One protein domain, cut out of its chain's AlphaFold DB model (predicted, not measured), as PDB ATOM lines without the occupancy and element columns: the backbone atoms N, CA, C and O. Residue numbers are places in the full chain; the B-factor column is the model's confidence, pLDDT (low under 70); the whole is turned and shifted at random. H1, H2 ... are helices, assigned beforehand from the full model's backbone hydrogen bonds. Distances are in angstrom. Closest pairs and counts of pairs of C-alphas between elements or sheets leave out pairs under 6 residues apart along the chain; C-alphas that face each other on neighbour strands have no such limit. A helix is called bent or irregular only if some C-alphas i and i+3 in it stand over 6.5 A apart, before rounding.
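Overview. This is residues 35 to 90 of the 113 residues of the protein "Tnp_DNA_bind domain-containing protein" of Bradyrhizobium sp. WSM471 (UniProt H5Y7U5). Two helices of similar length, H1 and H2, pack together at a steep angle, with a long loop of residues 46 to 60 joining them, and a third helix, H3, reaches away from this pair as an arm. H3 touches neither of the other two, and its residues 82 to 90 stick out from the body. The printed part has 56 residues with three named helices, in the order H1, H2, H3, and no named strand; the class is all helix. It is only just compact, close to loose, with a radius of gyration of the C-alphas of 11.9 A, and the C-alphas span 34 by 24 by 15 A along their three main axes.

Arrangement. H1, residues 35 to 45, and H2, residues 61 to 71, touch, with 14 pairs of C-alphas within 8 A. Their closest C-alphas are those of Ser 44 and Ala 67, 4.7 A apart, and their centres are 9.7 A apart. Their lines stand at a steep tilt of 68 degrees, only just short of about perpendicular, and they run opposite ways. H3, residues 78 to 90, is apart from both H1 and H2. In H1 and H2 every O i to N i+4 pair is within hydrogen-bond range; in H3 it is 7 of 9.

Along the chain. H1 begins at Ala 35, with its C-alpha at (21.015, 37.845, 73.987), and ends at Arg 45, 15.7 A from first to last C-alpha. H2 runs from Trp 61, with its C-alpha at (38.956, 26.125, 71.051), to Phe 71, over 15.6 A. H3 is the longest helix, with 13 residues from Glu 78 to Arg 90, and measures 18.1 A from first to last C-alpha; C-alpha 90 is at (12.295, 28.602, 94.928). H3 is irregular, but only just: C-alphas 81 and 84 are 6.7 A apart.

Size, cuts and confidence. The two C-alphas farthest apart are those of Trp 61 and Arg 90, at 35.9 A, while the first and last printed C-alphas, of Ala 35 and Arg 90, are 24.5 A apart. Residues 82 to 90, which belong to H3, stand free; without them the body has 47 residues and spans 26 by 19 by 15 A. The printed part has no cut. The link from H1 to H2 is long, with 15 residues, and the link from H2 to H3 is short, with 6 residues. The mean pLDDT of the printed part is 81.4; residues 46 to 59 are under 70, and the mean of H3 is 93.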
ATOM      1  N   ALA A  35      21.280  39.222  74.400       89.31
ATOM      2  CA  ALA A  35      21.015  37.845  73.987       89.31
ATOM      3  C   ALA A  35      22.290  37.027  73.719       89.31
ATOM      4  O   ALA A  35      22.315  35.824  73.977       89.31
ATOM      5  N   ARG A  36      23.376  37.668  73.264       89.62
ATOM      6  CA  ARG A  36      24.631  36.964  72.956       89.62
ATOM      7  C   ARG A  36      25.321  36.493  74.229       89.62
ATOM      8  O   ARG A  36      26.029  35.490  74.188       89.62
ATOM      9  N   LEU A  37      25.148  37.205  75.344       91.38
ATOM     10  CA  LEU A  37      25.635  36.752  76.648       91.38
ATOM     11  C   LEU A  37      24.875  35.503  77.100       91.38
ATOM     12  O   LEU A  37      25.513  34.536  77.502       91.38
ATOM     13  N   GLY A  38      23.553  35.468  76.914       89.25
ATOM     14  CA  GLY A  38      22.753  34.266  77.171       89.25
ATOM     15  C   GLY A  38      23.166  33.069  76.307       89.25
ATOM     16  O   GLY A  38      23.291  31.952  76.807       89.25
ATOM     17  N   ASP A  39      23.458  33.291  75.024       86.12
ATOM     18  CA  ASP A  39      23.980  32.239  74.143       86.12
ATOM     19  C   ASP A  39      25.353  31.728  74.595       86.12
ATOM     20  O   ASP A  39      25.599  30.520  74.613       86.12
ATOM     21  N   ARG A  40      26.251  32.634  74.999       86.94
ATOM     22  CA  ARG A  40      27.579  32.264  75.505       86.94
ATOM     23  C   ARG A  40      27.503  31.487  76.811       86.94
ATOM     24  O   ARG A  40      28.237  30.514  76.945       86.94
ATOM     25  N   PHE A  41      26.605  31.868  77.714       88.31
ATOM     26  CA  PHE A  41      26.361  31.148  78.958       88.31
ATOM     27  C   PHE A  41      25.895  29.707  78.703       88.31
ATOM     28  O   PHE A  41      26.430  28.753  79.267       88.31
ATOM     29  N   ARG A  42      24.962  29.514  77.761       83.50
ATOM     30  CA  ARG A  42      24.544  28.167  77.339       83.50
ATOM     31  C   ARG A  42      25.713  27.344  76.794       83.50
ATOM     32  O   ARG A  42      25.811  26.155  77.086       83.50
ATOM     33  N   CYS A  43      26.614  27.960  76.029       78.69
ATOM     34  CA  CYS A  43      27.812  27.290  75.521       78.69
ATOM     35  C   CYS A  43      28.830  26.960  76.621       78.69
ATOM     36  O   CYS A  43      29.397  25.871  76.591       78.69
ATOM     37  N   SER A  44      29.059  27.853  77.591       75.81
ATOM     38  CA  SER A  44      29.983  27.598  78.708       75.81
ATOM     39  C   SER A  44      29.486  26.499  79.639       75.81
ATOM     40  O   SER A  44      30.283  25.848  80.295       75.81
ATOM     41  N   ARG A  45      28.178  26.256  79.683       73.12
ATOM     42  CA  ARG A  45      27.568  25.228  80.530       73.12
ATOM     43  C   ARG A  45      27.690  23.809  79.977       73.12
ATOM     44  O   ARG A  45      27.644  22.854  80.735       73.12
ATOM     45  N   ARG A  46      27.897  23.666  78.662       64.88
ATOM     46  CA  ARG A  46      28.186  22.372  78.004       64.88
ATOM     47  C   ARG A  46      29.579  21.830  78.333       64.88
ATOM     48  O   ARG A  46      29.970  20.783  77.831       64.88
ATOM     49  N   LEU A  47      30.337  22.562  79.141       61.75
ATOM     50  CA  LEU A  47      31.592  22.133  79.728       61.75
ATOM     51  C   LEU A  47      31.293  21.198  80.916       61.75
ATOM     52  O   LEU A  47      31.561  21.529  82.061       61.75
ATOM     53  N   GLU A  48      30.678  20.047  80.643       53.75
ATOM     54  CA  GLU A  48      30.161  19.098  81.645       53.75
ATOM     55  C   GLU A  48      31.247  18.205  82.282       53.75
ATOM     56  O   GLU A  48      30.978  17.060  82.638       53.75
ATOM     57  N   ALA A  49      32.488  18.681  82.428       54.16
ATOM     58  CA  ALA A  49      33.509  17.900  83.128       54.16
ATOM     59  C   ALA A  49      33.629  18.385  84.581       54.16
ATOM     60  O   ALA A  49      33.990  19.544  84.804       54.16
ATOM     61  N   PRO A  50      33.383  17.519  85.580       51.62
ATOM     62  CA  PRO A  50      33.737  17.812  86.956       51.62
ATOM     63  C   PRO A  50      35.240  18.091  87.027       51.62
ATOM     64  O   PRO A  50      36.053  17.268  86.606       51.62
ATOM     65  N   SER A  51      35.618  19.242  87.580       53.59
ATOM     66  CA  SER A  51      36.978  19.602  88.019       53.59
ATOM     67  C   SER A  51      38.110  19.696  86.985       53.59
ATOM     68  O   SER A  51      39.163  20.235  87.324       53.59
ATOM     69  N   ASP A  52      37.935  19.266  85.735       54.50
ATOM     70  CA  ASP A  52      39.000  19.392  84.744       54.50
ATOM     71  C   ASP A  52      38.872  20.701  83.959       54.50
ATOM     72  O   ASP A  52      37.800  21.050  83.474       54.50
ATOM     73  N   LYS A  53      39.986  21.444  83.891       62.44
ATOM     74  CA  LYS A  53      40.136  22.797  83.315       62.44
ATOM     75  C   LYS A  53      39.121  23.082  82.197       62.44
ATOM     76  O   LYS A  53      39.014  22.273  81.287       62.44
ATOM     77  N   VAL A  54      38.528  24.284  82.162       64.06
ATOM     78  CA  VAL A  54      37.617  24.796  81.098       64.06
ATOM     79  C   VAL A  54      38.034  24.392  79.670       64.06
ATOM     80  O   VAL A  54      37.193  24.158  78.802       64.06
ATOM     81  N   PHE A  55      39.343  24.289  79.421       61.75
ATOM     82  CA  PHE A  55      39.922  23.755  78.189       61.75
ATOM     83  C   PHE A  55      39.600  22.272  77.916       61.75
ATOM     84  O   PHE A  55      39.163  21.943  76.818       61.75
ATOM     85  N   ARG A  56      39.789  21.378  78.889       61.50
ATOM     86  CA  ARG A  56      39.556  19.931  78.746       61.50
ATOM     87  C   ARG A  56      38.084  19.577  78.590       61.50
ATOM     88  O   ARG A  56      37.758  18.667  77.843       61.50
ATOM     89  N   SER A  57      37.206  20.338  79.229       63.62
ATOM     90  CA  SER A  57      35.758  20.191  79.086       63.62
ATOM     91  C   SER A  57      35.211  20.727  77.757       63.62
ATOM     92  O   SER A  57      34.051  20.502  77.428       63.62
ATOM     93  N   SER A  58      36.002  21.497  76.998       67.62
ATOM     94  CA  SER A  58      35.529  22.149  75.776       67.62
ATOM     95  C   SER A  58      35.789  21.305  74.532       67.62
ATOM     96  O   SER A  58      36.925  20.964  74.228       67.62
ATOM     97  N   ALA A  59      34.733  21.038  73.758       69.00
ATOM     98  CA  ALA A  59      34.832  20.267  72.514       69.00
ATOM     99  C   ALA A  59      35.726  20.922  71.438       69.00
ATOM    100  O   ALA A  59      36.187  20.246  70.523       69.00
ATOM    101  N   ASN A  60      35.940  22.241  71.502       79.19
ATOM    102  CA  ASN A  60      36.827  22.970  70.599       79.19
ATOM    103  C   ASN A  60      37.317  24.286  71.226       79.19
ATOM    104  O   ASN A  60      36.749  24.797  72.195       79.19
ATOM    105  N   TRP A  61      38.338  24.877  70.602       81.56
ATOM    106  CA  TRP A  61      38.956  26.125  71.051       81.56
ATOM    107  C   TRP A  61      38.015  27.335  71.056       81.56
ATOM    108  O   TRP A  61      38.127  28.220  71.909       81.56
ATOM    109  N   ALA A  62      37.073  27.384  70.110       83.50
ATOM    110  CA  ALA A  62      36.096  28.463  70.042       83.50
ATOM    111  C   ALA A  62      35.208  28.475  71.297       83.50
ATOM    112  O   ALA A  62      34.989  29.536  71.882       83.50
ATOM    113  N   ASN A  63      34.786  27.298  71.765       78.38
ATOM    114  CA  ASN A  63      34.003  27.123  72.984       78.38
ATOM    115  C   ASN A  63      34.828  27.456  74.229       78.38
ATOM    116  O   ASN A  63      34.330  28.167  75.102       78.38
ATOM    117  N   THR A  64      36.105  27.048  74.284       81.25
ATOM    118  CA  THR A  64      37.015  27.459  75.366       81.25
ATOM    119  C   THR A  64      37.083  28.981  75.473       81.25
ATOM    120  O   THR A  64      36.885  29.559  76.541       81.25
ATOM    121  N   LYS A  65      37.350  29.665  74.351       84.50
ATOM    122  CA  LYS A  65      37.481  31.125  74.317       84.50
ATOM    123  C   LYS A  65      36.167  31.822  74.632       84.50
ATOM    124  O   LYS A  65      36.198  32.870  75.270       84.50
ATOM    125  N   ALA A  66      35.039  31.269  74.195       84.12
ATOM    126  CA  ALA A  66      33.723  31.795  74.523       84.12
ATOM    127  C   ALA A  66      33.459  31.748  76.033       84.12
ATOM    128  O   ALA A  66      33.024  32.758  76.578       84.12
ATOM    129  N   ALA A  67      33.791  30.638  76.700       85.44
ATOM    130  CA  ALA A  67      33.648  30.499  78.146       85.44
ATOM    131  C   ALA A  67      34.542  31.486  78.910       85.44
ATOM    132  O   ALA A  67      34.032  32.274  79.701       85.44
ATOM    133  N   TYR A  68      35.847  31.545  78.610       86.88
ATOM    134  CA  TYR A  68      36.738  32.516  79.266       86.88
ATOM    135  C   TYR A  68      36.274  33.963  79.062       86.88
ATOM    136  O   TYR A  68      36.210  34.720  80.021       86.88
ATOM    137  N   ARG A  69      35.888  34.343  77.835       89.38
ATOM    138  CA  ARG A  69      35.382  35.695  77.530       89.38
ATOM    139  C   ARG A  69      34.017  35.994  78.138       89.38
ATOM    140  O   ARG A  69      33.615  37.152  78.134       89.38
ATOM    141  N   PHE A  70      33.256  34.974  78.516       90.94
ATOM    142  CA  PHE A  70      31.995  35.145  79.222       90.94
ATOM    143  C   PHE A  70      32.263  35.414  80.704       90.94
ATOM    144  O   PHE A  70      31.788  36.422  81.213       90.94
ATOM    145  N   PHE A  71      33.091  34.586  81.349       88.62
ATOM    146  CA  PHE A  71      33.434  34.748  82.765       88.62
ATOM    147  C   PHE A  71      34.297  35.985  83.050       88.62
ATOM    148  O   PHE A  71      34.223  36.534  84.138       88.62
ATOM    149  N   SER A  72      35.086  36.457  82.081       91.56
ATOM    150  CA  SER A  72      35.892  37.680  82.211       91.56
ATOM    151  C   SER A  72      35.165  38.951  81.743       91.56
ATOM    152  O   SER A  72      35.825  39.912  81.352       91.56
ATOM    153  N   ASN A  73      33.836  38.928  81.608       93.94
ATOM    154  CA  ASN A  73      33.082  40.039  81.031       93.94
ATOM    155  C   ASN A  73      32.497  40.938  82.119       93.94
ATOM    156  O   ASN A  73      31.580  40.519  82.812       93.94
ATOM    157  N   ASP A  74      32.910  42.203  82.167       94.38
ATOM    158  CA  ASP A  74      32.433  43.184  83.161       94.38
ATOM    159  C   ASP A  74      30.915  43.453  83.106       94.38
ATOM    160  O   ASP A  74      30.334  44.048  84.010       94.38
ATOM    161  N   ARG A  75      30.245  43.049  82.019       93.75
ATOM    162  CA  ARG A  75      28.786  43.160  81.859       93.75
ATOM    163  C   ARG A  75      28.020  41.962  82.420       93.75
ATOM    164  O   ARG A  75      26.793  41.972  82.324       93.75
ATOM    165  N   VAL A  76      28.721  40.942  82.907       92.88
ATOM    166  CA  VAL A  76      28.166  39.738  83.530       92.88
ATOM    167  C   VAL A  76      28.557  39.766  84.999       92.88
ATOM    168  O   VAL A  76      29.739  39.821  85.324       92.88
ATOM    169  N   SER A  77      27.567  39.725  85.882       93.25
ATOM    170  CA  SER A  77      27.791  39.582  87.317       93.25
ATOM    171  C   SER A  77      27.487  38.161  87.785       93.25
ATOM    172  O   SER A  77      26.750  37.413  87.140       93.25
ATOM    173  N   GLU A  78      28.029  37.793  88.944       91.56
ATOM    174  CA  GLU A  78      27.678  36.543  89.621       91.56
ATOM    175  C   GLU A  78      26.175  36.467  89.922       91.56
ATOM    176  O   GLU A  78      25.555  35.428  89.710       91.56
ATOM    177  N   ALA A  79      25.565  37.585  90.326       92.81
ATOM    178  CA  ALA A  79      24.131  37.661  90.586       92.81
ATOM    179  C   ALA A  79      23.293  37.293  89.346       92.81
ATOM    180  O   ALA A  79      22.316  36.557  89.476       92.81
ATOM    181  N   ASP A  80      23.698  37.728  88.145       91.69
ATOM    182  CA  ASP A  80      23.012  37.378  86.888       91.69
ATOM    183  C   ASP A  80      23.057  35.863  86.618       91.69
ATOM    184  O   ASP A  80      22.103  35.279  86.093       91.69
ATOM    185  N   ILE A  81      24.169  35.219  86.990       90.81
ATOM    186  CA  ILE A  81      24.363  33.773  86.855       90.81
ATOM    187  C   ILE A  81      23.515  33.032  87.897       90.81
ATOM    188  O   ILE A  81      22.779  32.117  87.536       90.81
ATOM    189  N   LEU A  82      23.564  33.436  89.169       92.50
ATOM    190  CA  LEU A  82      22.870  32.752  90.267       92.50
ATOM    191  C   LEU A  82      21.350  32.967  90.275       92.50
ATOM    192  O   LEU A  82      20.624  32.120  90.794       92.50
ATOM    193  N   ALA A  83      20.842  34.047  89.676       93.19
ATOM    194  CA  ALA A  83      19.414  34.373  89.675       93.19
ATOM    195  C   ALA A  83      18.525  33.218  89.181       93.19
ATOM    196  O   ALA A  83      17.506  32.911  89.803       93.19
ATOM    197  N   GLY A  84      18.929  32.537  88.100       91.75
ATOM    198  CA  GLY A  84      18.190  31.383  87.583       91.75
ATOM    199  C   GLY A  84      18.154  30.218  88.570       91.75
ATOM    200  O   GLY A  84      17.086  29.662  88.821       91.75
ATOM    201  N   HIS A  85      19.290  29.924  89.203       92.88
ATOM    202  CA  HIS A  85      19.396  28.875  90.216       92.88
ATOM    203  C   HIS A  85      18.494  29.161  91.420       92.88
ATOM    204  O   HIS A  85      17.754  28.281  91.861       92.88
ATOM    205  N   PHE A  86      18.487  30.400  91.920       94.31
ATOM    206  CA  PHE A  86      17.606  30.796  93.020       94.31
ATOM    207  C   PHE A  86      16.129  30.692  92.649       94.31
ATOM    208  O   PHE A  86      15.328  30.219  93.457       94.31
ATOM    209  N   GLN A  87      15.757  31.085  91.428       94.88
ATOM    210  CA  GLN A  87      14.391  30.911  90.945       94.88
ATOM    211  C   GLN A  87      14.006  29.424  90.904       94.88
ATOM    212  O   GLN A  87      12.968  29.050  91.447       94.88
ATOM    213  N   SER A  88      14.850  28.575  90.320       94.12
ATOM    214  CA  SER A  88      14.610  27.131  90.217       94.12
ATOM    215  C   SER A  88      14.514  26.461  91.596       94.12
ATOM    216  O   SER A  88      13.620  25.649  91.849       94.12
ATOM    217  N   ALA A  89      15.381  26.850  92.538       93.62
ATOM    218  CA  ALA A  89      15.312  26.407  93.928       93.62
ATOM    219  C   ALA A  89      13.988  26.826  94.585       93.62
ATOM    220  O   ALA A  89      13.303  25.983  95.163       93.62
ATOM    221  N   ARG A  90      13.576  28.090  94.423       94.00
ATOM    222  CA  ARG A  90      12.295  28.602  94.928       94.00
ATOM    223  C   ARG A  90      11.103  27.829  94.364       94.00
ATOM    224  O   ARG A  90      10.188  27.494  95.112       94.00
TER     225      ARG A  90